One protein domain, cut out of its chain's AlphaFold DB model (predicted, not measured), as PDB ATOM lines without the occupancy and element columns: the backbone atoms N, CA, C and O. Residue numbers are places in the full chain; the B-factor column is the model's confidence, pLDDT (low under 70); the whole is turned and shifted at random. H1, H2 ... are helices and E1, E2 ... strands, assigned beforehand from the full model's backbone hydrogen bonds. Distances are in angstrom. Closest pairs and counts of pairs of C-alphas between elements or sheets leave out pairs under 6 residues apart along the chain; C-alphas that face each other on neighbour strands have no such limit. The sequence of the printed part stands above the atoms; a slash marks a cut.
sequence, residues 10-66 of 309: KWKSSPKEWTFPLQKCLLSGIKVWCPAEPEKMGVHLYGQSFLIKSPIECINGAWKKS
ATOM      1  N   LYS A  10      40.529  -6.869  21.149       90.62
ATOM      2  CA  LYS A  10      41.079  -5.888  22.090       90.62
ATOM      3  C   LYS A  10      42.500  -5.526  21.696       90.62
ATOM      4  O   LYS A  10      43.278  -6.384  21.288       90.62
ATOM      5  N   TRP A  11      42.842  -4.252  21.842       91.88
ATOM      6  CA  TRP A  11      44.200  -3.779  21.606       91.88
ATOM      7  C   TRP A  11      45.176  -4.412  22.593       91.88
ATOM      8  O   TRP A  11      44.964  -4.370  23.807       91.88
ATOM      9  N   LYS A  12      46.266  -4.961  22.063       93.56
ATOM     10  CA  LYS A  12      47.365  -5.521  22.839       93.56
ATOM     11  C   LYS A  12      48.691  -5.049  22.264       93.56
ATOM     12  O   LYS A  12      48.826  -4.923  21.049       93.56
ATOM     13  N   SER A  13      49.651  -4.764  23.139       94.88
ATOM     14  CA  SER A  13      50.969  -4.275  22.738       94.88
ATOM     15  C   SER A  13      52.065  -5.275  23.076       94.88
ATOM     16  O   SER A  13      52.160  -5.729  24.217       94.88
ATOM     17  N   SER A  14      52.927  -5.548  22.102       93.44
ATOM     18  CA  SER A  14      54.076  -6.449  22.208       93.44
ATOM     19  C   SER A  14      55.390  -5.710  21.901       93.44
ATOM     20  O   SER A  14      55.385  -4.689  21.200       93.44
ATOM     21  N   PRO A  15      56.540  -6.162  22.426       96.12
ATOM     22  CA  PRO A  15      57.844  -5.607  22.066       96.12
ATOM     23  C   PRO A  15      58.135  -5.718  20.559       96.12
ATOM     24  O   PRO A  15      57.702  -6.659  19.898       96.12
ATOM     25  N   LYS A  16      58.867  -4.748  19.989       94.62
ATOM     26  CA  LYS A  16      59.107  -4.696  18.525       94.62
ATOM     27  C   LYS A  16      59.965  -5.873  18.057       94.62
ATOM     28  O   LYS A  16      59.774  -6.367  16.952       94.62
ATOM     29  N   GLU A  17      60.874  -6.305  18.916       95.25
ATOM     30  CA  GLU A  17      61.791  -7.427  18.763       95.25
ATOM     31  C   GLU A  17      61.092  -8.788  18.654       95.25
ATOM     32  O   GLU A  17      61.690  -9.733  18.157       95.25
ATOM     33  N   TRP A  18      59.821  -8.906  19.059       94.44
ATOM     34  CA  TRP A  18      59.050 -10.136  18.832       94.44
ATOM     35  C   TRP A  18      58.586 -10.253  17.379       94.44
ATOM     36  O   TRP A  18      58.403 -11.356  16.868       94.44
ATOM     37  N   THR A  19      58.425  -9.121  16.690       94.75
ATOM     38  CA  THR A  19      58.024  -9.071  15.281       94.75
ATOM     39  C   THR A  19      59.222  -8.917  14.357       94.75
ATOM     40  O   THR A  19      59.294  -9.609  13.346       94.75
ATOM     41  N   PHE A  20      60.168  -8.039  14.691       93.88
ATOM     42  CA  PHE A  20      61.288  -7.682  13.826       93.88
ATOM     43  C   PHE A  20      62.644  -8.148  14.386       93.88
ATOM     44  O   PHE A  20      62.861  -8.040  15.590       93.88
ATOM     45  N   PRO A  21      63.591  -8.565  13.523       93.62
ATOM     46  CA  PRO A  21      63.444  -8.681  12.072       93.62
ATOM     47  C   PRO A  21      62.524  -9.845  11.688       93.62
ATOM     48  O   PRO A  21      62.504 -10.880  12.345       93.62
ATOM     49  N   LEU A  22      61.762  -9.676  10.606       92.75
ATOM     50  CA  LEU A  22      60.973 -10.783  10.071       92.75
ATOM     51  C   LEU A  22      61.913 -11.900   9.610       92.75
ATOM     52  O   LEU A  22      62.960 -11.640   9.014       92.75
ATOM     53  N   GLN A  23      61.498 -13.143   9.826       91.19
ATOM     54  CA  GLN A  23      62.223 -14.333   9.392       91.19
ATOM     55  C   GLN A  23      61.385 -15.165   8.424       91.19
ATOM     56  O   GLN A  23      60.158 -15.071   8.396       91.19
ATOM     57  N   LYS A  24      62.038 -15.990   7.605       88.38
ATOM     58  CA  LYS A  24      61.329 -16.932   6.735       88.38
ATOM     59  C   LYS A  24      60.905 -18.164   7.530       88.38
ATOM     60  O   LYS A  24      61.715 -18.755   8.233       88.38
ATOM     61  N   CYS A  25      59.654 -18.565   7.364       88.31
ATOM     62  CA  CYS A  25      59.049 -19.738   7.996       88.31
ATOM     63  C   CYS A  25      58.148 -20.465   6.986       88.31
ATOM     64  O   CYS A  25      57.868 -19.934   5.908       88.31
ATOM     65  N   LEU A  26      57.683 -21.666   7.332       82.06
ATOM     66  CA  LEU A  26      56.737 -22.431   6.521       82.06
ATOM     67  C   LEU A  26      55.336 -22.359   7.136       82.06
ATOM     68  O   LEU A  26      55.152 -22.731   8.291       82.06
ATOM     69  N   LEU A  27      54.350 -21.945   6.344       84.94
ATOM     70  CA  LEU A  27      52.927 -22.056   6.654       84.94
ATOM     71  C   LEU A  27      52.313 -23.067   5.685       84.94
ATOM     72  O   LEU A  27      52.209 -22.793   4.493       84.94
ATOM     73  N   SER A  28      51.962 -24.257   6.176       83.75
ATOM     74  CA  SER A  28      51.462 -25.367   5.340       83.75
ATOM     75  C   SER A  28      52.369 -25.679   4.135       83.75
ATOM     76  O   SER A  28      51.894 -25.930   3.032       83.75
ATOM     77  N   GLY A  29      53.690 -25.615   4.335       74.44
ATOM     78  CA  GLY A  29      54.694 -25.830   3.284       74.44
ATOM     79  C   GLY A  29      54.974 -24.615   2.388       74.44
ATOM     80  O   GLY A  29      55.905 -24.665   1.592       74.44
ATOM     81  N   ILE A  30      54.239 -23.510   2.539       78.12
ATOM     82  CA  ILE A  30      54.459 -22.264   1.797       78.12
ATOM     83  C   ILE A  30      55.416 -21.371   2.586       78.12
ATOM     84  O   ILE A  30      55.197 -21.100   3.769       78.12
ATOM     85  N   LYS A  31      56.476 -20.879   1.938       86.06
ATOM     86  CA  LYS A  31      57.453 -19.993   2.579       86.06
ATOM     87  C   LYS A  31      56.896 -18.577   2.720       86.06
ATOM     88  O   LYS A  31      56.739 -17.856   1.738       86.06
ATOM     89  N   VAL A  32      56.651 -18.151   3.953       91.06
ATOM     90  CA  VAL A  32      56.103 -16.824   4.279       91.06
ATOM     91  C   VAL A  32      57.052 -16.048   5.195       91.06
ATOM     92  O   VAL A  32      58.081 -16.567   5.635       91.06
ATOM     93  N   TRP A  33      56.755 -14.770   5.428       93.38
ATOM     94  CA  TRP A  33      57.436 -13.968   6.442       93.38
ATOM     95  C   TRP A  33      56.721 -14.142   7.781       93.38
ATOM     96  O   TRP A  33      55.537 -13.831   7.887       93.38
ATOM     97  N   CYS A  34      57.441 -14.626   8.786       94.81
ATOM     98  CA  CYS A  34      56.979 -14.722  10.161       94.81
ATOM     99  C   CYS A  34      57.643 -13.658  11.046       94.81
ATOM    100  O   CYS A  34      58.759 -13.218  10.751       94.81
ATOM    101  N   PRO A  35      56.995 -13.308  12.170       95.56
ATOM    102  CA  PRO A  35      57.629 -12.625  13.295       95.56
ATOM    103  C   PRO A  35      58.950 -13.282  13.727       95.56
ATOM    104  O   PRO A  35      59.115 -14.496  13.574       95.56
ATOM    105  N   ALA A  36      59.861 -12.502  14.311       94.94
ATOM    106  CA  ALA A  36      61.104 -12.994  14.919       94.94
ATOM    107  C   ALA A  36      60.857 -14.042  16.023       94.94
ATOM    108  O   ALA A  36      61.609 -15.005  16.152       94.94
ATOM    109  N   GLU A  37      59.773 -13.894  16.788       94.25
ATOM    110  CA  GLU A  37      59.398 -14.801  17.876       94.25
ATOM    111  C   GLU A  37      57.905 -15.192  17.779       94.25
ATOM    112  O   GLU A  37      57.078 -14.749  18.585       94.25
ATOM    113  N   PRO A  38      57.520 -16.020  16.786       90.81
ATOM    114  CA  PRO A  38      56.116 -16.259  16.443       90.81
ATOM    115  C   PRO A  38      55.342 -16.980  17.554       90.81
ATOM    116  O   PRO A  38      54.162 -16.702  17.751       90.81
ATOM    117  N   GLU A  39      55.997 -17.850  18.327       90.25
ATOM    118  CA  GLU A  39      55.381 -18.549  19.462       90.25
ATOM    119  C   GLU A  39      55.044 -17.598  20.614       90.25
ATOM    120  O   GLU A  39      53.925 -17.621  21.125       90.25
ATOM    121  N   LYS A  40      55.976 -16.711  20.990       91.50
ATOM    122  CA  LYS A  40      55.740 -15.699  22.034       91.50
ATOM    123  C   LYS A  40      54.622 -14.751  21.624       91.50
ATOM    124  O   LYS A  40      53.748 -14.447  22.437       91.50
ATOM    125  N   MET A  41      54.611 -14.336  20.358       89.31
ATOM    126  CA  MET A  41      53.549 -13.498  19.805       89.31
ATOM    127  C   MET A  41      52.198 -14.231  19.800       89.31
ATOM    128  O   MET A  41      51.194 -13.679  20.246       89.31
ATOM    129  N   GLY A  42      52.181 -15.505  19.396       88.56
ATOM    130  CA  GLY A  42      50.997 -16.361  19.411       88.56
ATOM    131  C   GLY A  42      50.417 -16.563  20.813       88.56
ATOM    132  O   GLY A  42      49.235 -16.315  21.036       88.56
ATOM    133  N   VAL A  43      51.247 -16.910  21.799       89.56
ATOM    134  CA  VAL A  43      50.823 -17.031  23.205       89.56
ATOM    135  C   VAL A  43      50.331 -15.693  23.751       89.56
ATOM    136  O   VAL A  43      49.318 -15.641  24.452       89.56
ATOM    137  N   HIS A  44      50.996 -14.591  23.405       90.19
ATOM    138  CA  HIS A  44      50.586 -13.264  23.845       90.19
ATOM    139  C   HIS A  44      49.211 -12.873  23.295       90.19
ATOM    140  O   HIS A  44      48.397 -12.352  24.053       90.19
ATOM    141  N   LEU A  45      48.904 -13.138  22.026       86.69
ATOM    142  CA  LEU A  45      47.630 -12.742  21.409       86.69
ATOM    143  C   LEU A  45      46.495 -13.749  21.645       86.69
ATOM    144  O   LEU A  45      45.335 -13.357  21.784       86.69
ATOM    145  N   TYR A  46      46.815 -15.042  21.719       83.38
ATOM    146  CA  TYR A  46      45.825 -16.124  21.698       83.38
ATOM    147  C   TYR A  46      45.781 -16.959  22.991       83.38
ATOM    148  O   TYR A  46      44.775 -17.632  23.240       83.38
ATOM    149  N   GLY A  47      46.785 -16.838  23.867       84.81
ATOM    150  CA  GLY A  47      46.918 -17.580  25.128       84.81
ATOM    151  C   GLY A  47      47.731 -18.871  24.991       84.81
ATOM    152  O   GLY A  47      48.075 -19.284  23.890       84.81
ATOM    153  N   GLN A  48      48.021 -19.535  26.115       81.75
ATOM    154  CA  GLN A  48      48.904 -20.713  26.152       81.75
ATOM    155  C   GLN A  48      48.394 -21.896  25.310       81.75
ATOM    156  O   GLN A  48      49.188 -22.650  24.754       81.75
ATOM    157  N   SER A  49      47.071 -22.028  25.163       76.00
ATOM    158  CA  SER A  49      46.449 -23.081  24.351       76.00
ATOM    159  C   SER A  49      46.795 -22.992  22.861       76.00
ATOM    160  O   SER A  49      46.695 -24.005  22.171       76.00
ATOM    161  N   PHE A  50      47.275 -21.834  22.383       77.75
ATOM    162  CA  PHE A  50      47.756 -21.626  21.012       77.75
ATOM    163  C   PHE A  50      48.803 -22.660  20.581       77.75
ATOM    164  O   PHE A  50      48.801 -23.086  19.432       77.75
ATOM    165  N   LEU A  51      49.679 -23.078  21.499       77.06
ATOM    166  CA  LEU A  51      50.771 -24.004  21.191       77.06
ATOM    167  C   LEU A  51      50.327 -25.471  21.121       77.06
ATOM    168  O   LEU A  51      51.085 -26.311  20.648       77.06
ATOM    169  N   ILE A  52      49.137 -25.792  21.631       75.69
ATOM    170  CA  ILE A  52      48.769 -27.174  21.964       75.69
ATOM    171  C   ILE A  52      47.547 -27.636  21.168       75.69
ATOM    172  O   ILE A  52      47.472 -28.804  20.791       75.69
ATOM    173  N   LYS A  53      46.576 -26.752  20.901       70.12
ATOM    174  CA  LYS A  53      45.296 -27.162  20.313       70.12
ATOM    175  C   LYS A  53      44.679 -26.065  19.450       70.12
ATOM    176  O   LYS A  53      44.610 -24.904  19.849       70.12
ATOM    177  N   SER A  54      44.169 -26.452  18.281       70.62
ATOM    178  CA  SER A  54      43.344 -25.562  17.461       70.62
ATOM    179  C   SER A  54      42.072 -25.167  18.235       70.62
ATOM    180  O   SER A  54      41.422 -26.030  18.833       70.62
ATOM    181  N   PRO A  55      41.655 -23.887  18.207       68.50
ATOM    182  CA  PRO A  55      40.395 -23.453  18.813       68.50
ATOM    183  C   PRO A  55      39.157 -23.985  18.071       68.50
ATOM    184  O   PRO A  55      38.029 -23.775  18.518       68.50
ATOM    185  N   ILE A  56      39.351 -24.637  16.920       73.12
ATOM    186  CA  ILE A  56      38.292 -25.198  16.085       73.12
ATOM    187  C   ILE A  56      38.677 -26.626  15.689       73.12
ATOM    188  O   ILE A  56      39.780 -26.862  15.192       73.12
ATOM    189  N   GLU A  57      37.755 -27.563  15.880       80.19
ATOM    190  CA  GLU A  57      37.908 -28.979  15.551       80.19
ATOM    191  C   GLU A  57      36.816 -29.424  14.582       80.19
ATOM    192  O   GLU A  57      35.678 -28.951  14.639       80.19
ATOM    193  N   CYS A  58      37.154 -30.340  13.675       77.00
ATOM    194  CA  CYS A  58      36.176 -30.951  12.786       77.00
ATOM    195  C   CYS A  58      35.543 -32.154  13.493       77.00
ATOM    196  O   CYS A  58      36.196 -33.175  13.694       77.00
ATOM    197  N   ILE A  59      34.269 -32.033  13.868       78.25
ATOM    198  CA  ILE A  59      33.494 -33.082  14.537       78.25
ATOM    199  C   ILE A  59      32.335 -33.460  13.618       78.25
ATOM    200  O   ILE A  59      31.451 -32.641  13.357       78.25
ATOM    201  N   ASN A  60      32.330 -34.707  13.138       77.00
ATOM    202  CA  ASN A  60      31.324 -35.247  12.214       77.00
ATOM    203  C   ASN A  60      31.154 -34.398  10.939       77.00
ATOM    204  O   ASN A  60      30.037 -34.108  10.518       77.00
ATOM    205  N   GLY A  61      32.271 -33.963  10.347       75.44
ATOM    206  CA  GLY A  61      32.268 -33.168   9.114       75.44
ATOM    207  C   GLY A  61      31.890 -31.694   9.297       75.44
ATOM    208  O   GLY A  61      31.785 -30.975   8.307       75.44
ATOM    209  N   ALA A  62      31.706 -31.226  10.537       68.06
ATOM    210  CA  ALA A  62      31.423 -29.829  10.849       68.06
ATOM    211  C   ALA A  62      32.509 -29.228  11.750       68.06
ATOM    212  O   ALA A  62      32.882 -29.811  12.768       68.06
ATOM    213  N   TRP A  63      32.979 -28.029  11.405       74.19
ATOM    214  CA  TRP A  63      33.911 -27.263  12.228       74.19
ATOM    215  C   TRP A  63      33.187 -26.661  13.435       74.19
ATOM    216  O   TRP A  63      32.260 -25.864  13.281       74.19
ATOM    217  N   LYS A  64      33.602 -27.042  14.642       78.56
ATOM    218  CA  LYS A  64      33.038 -26.578  15.915       78.56
ATOM    219  C   LYS A  64      34.139 -25.981  16.783       78.56
ATOM    220  O   LYS A  64      35.284 -26.413  16.707       78.56
ATOM    221  N   LYS A  65      33.799 -24.990  17.612       71.50
ATOM    222  CA  LYS A  65      34.732 -24.478  18.626       71.50
ATOM    223  C   LYS A  65      35.041 -25.595  19.620       71.50
ATOM    224  O   LYS A  65      34.118 -26.281  20.058       71.50
ATOM    225  N   SER A  66      36.313 -25.784  19.950       64.56
ATOM    226  CA  SER A  66      36.702 -26.758  20.967       64.56
ATOM    227  C   SER A  66      36.179 -26.292  22.330       64.56
ATOM    228  O   SER A  66      36.451 -25.178  22.776       64.56
TER     229      SER A  66
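This is residues 10 to 66 of the 309 residues of a protein of Rotaria socialis (UniProt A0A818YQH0). A loose chain of small parts has the helix H2 near its middle, with the short helices H1 and H3 packed on it, and two separate strand hairpins: E2 and E3 off to one side of the helices, E4 and E5 at one far end of the long axis. The 57 printed residues hold three named helices and five named strands in the order E1 H1 E2 E3 H2 H3 E4 E5, mixed in class. Both two-stranded sheets are antiparallel. The whole is loose, with a radius of gyration of the C-alphas of 14.0 A and spans of 42 by 29 by 18 A.

E1, residues 11 to 14, begins at C-alpha 11 (44.200, -3.779, 21.606) and is 10.2 A long. H1 is residues 16 to 19. E2, residues 23 to 27, spans 12.4 A, and E3, residues 30 to 34, spans 11.5 A. H2, residues 38 to 46, spans 11.6 A from C-alpha 38 at (56.116, -16.259, 16.443). H3 is residues 48 to 51. E4, residues 56 to 59, and E5, residues 62 to 65, follow; E5 ends at C-alpha 65 (34.732, -24.478, 18.626).

E1 pairs with no named strand. H1 touches H2, closest at the C-alphas of Trp 18 and Met 41, 6.5 A. The hairpin E2 and E3 has N 25 and O 32 within hydrogen-bond range at 3.1 A. H2 touches H3, closest at the C-alphas of Val 43 and Phe 50, 5.9 A. In H2 every O i to N i+4 pair is within hydrogen-bond range; H1 and H3 are too short for such a pair. The hairpin E4 and E5 has N 57 and O 64 at 2.8 A, within hydrogen-bond range. E4 and H2 are apart.

The farthest C-alphas, of Lys 16 and Asn 60, are 41.8 A apart. The printed part has no cut, and its links between named elements are tight. Mean pLDDT of the printed part is 84.9; Pro 55, Ala 62 and Ser 66 are under 70.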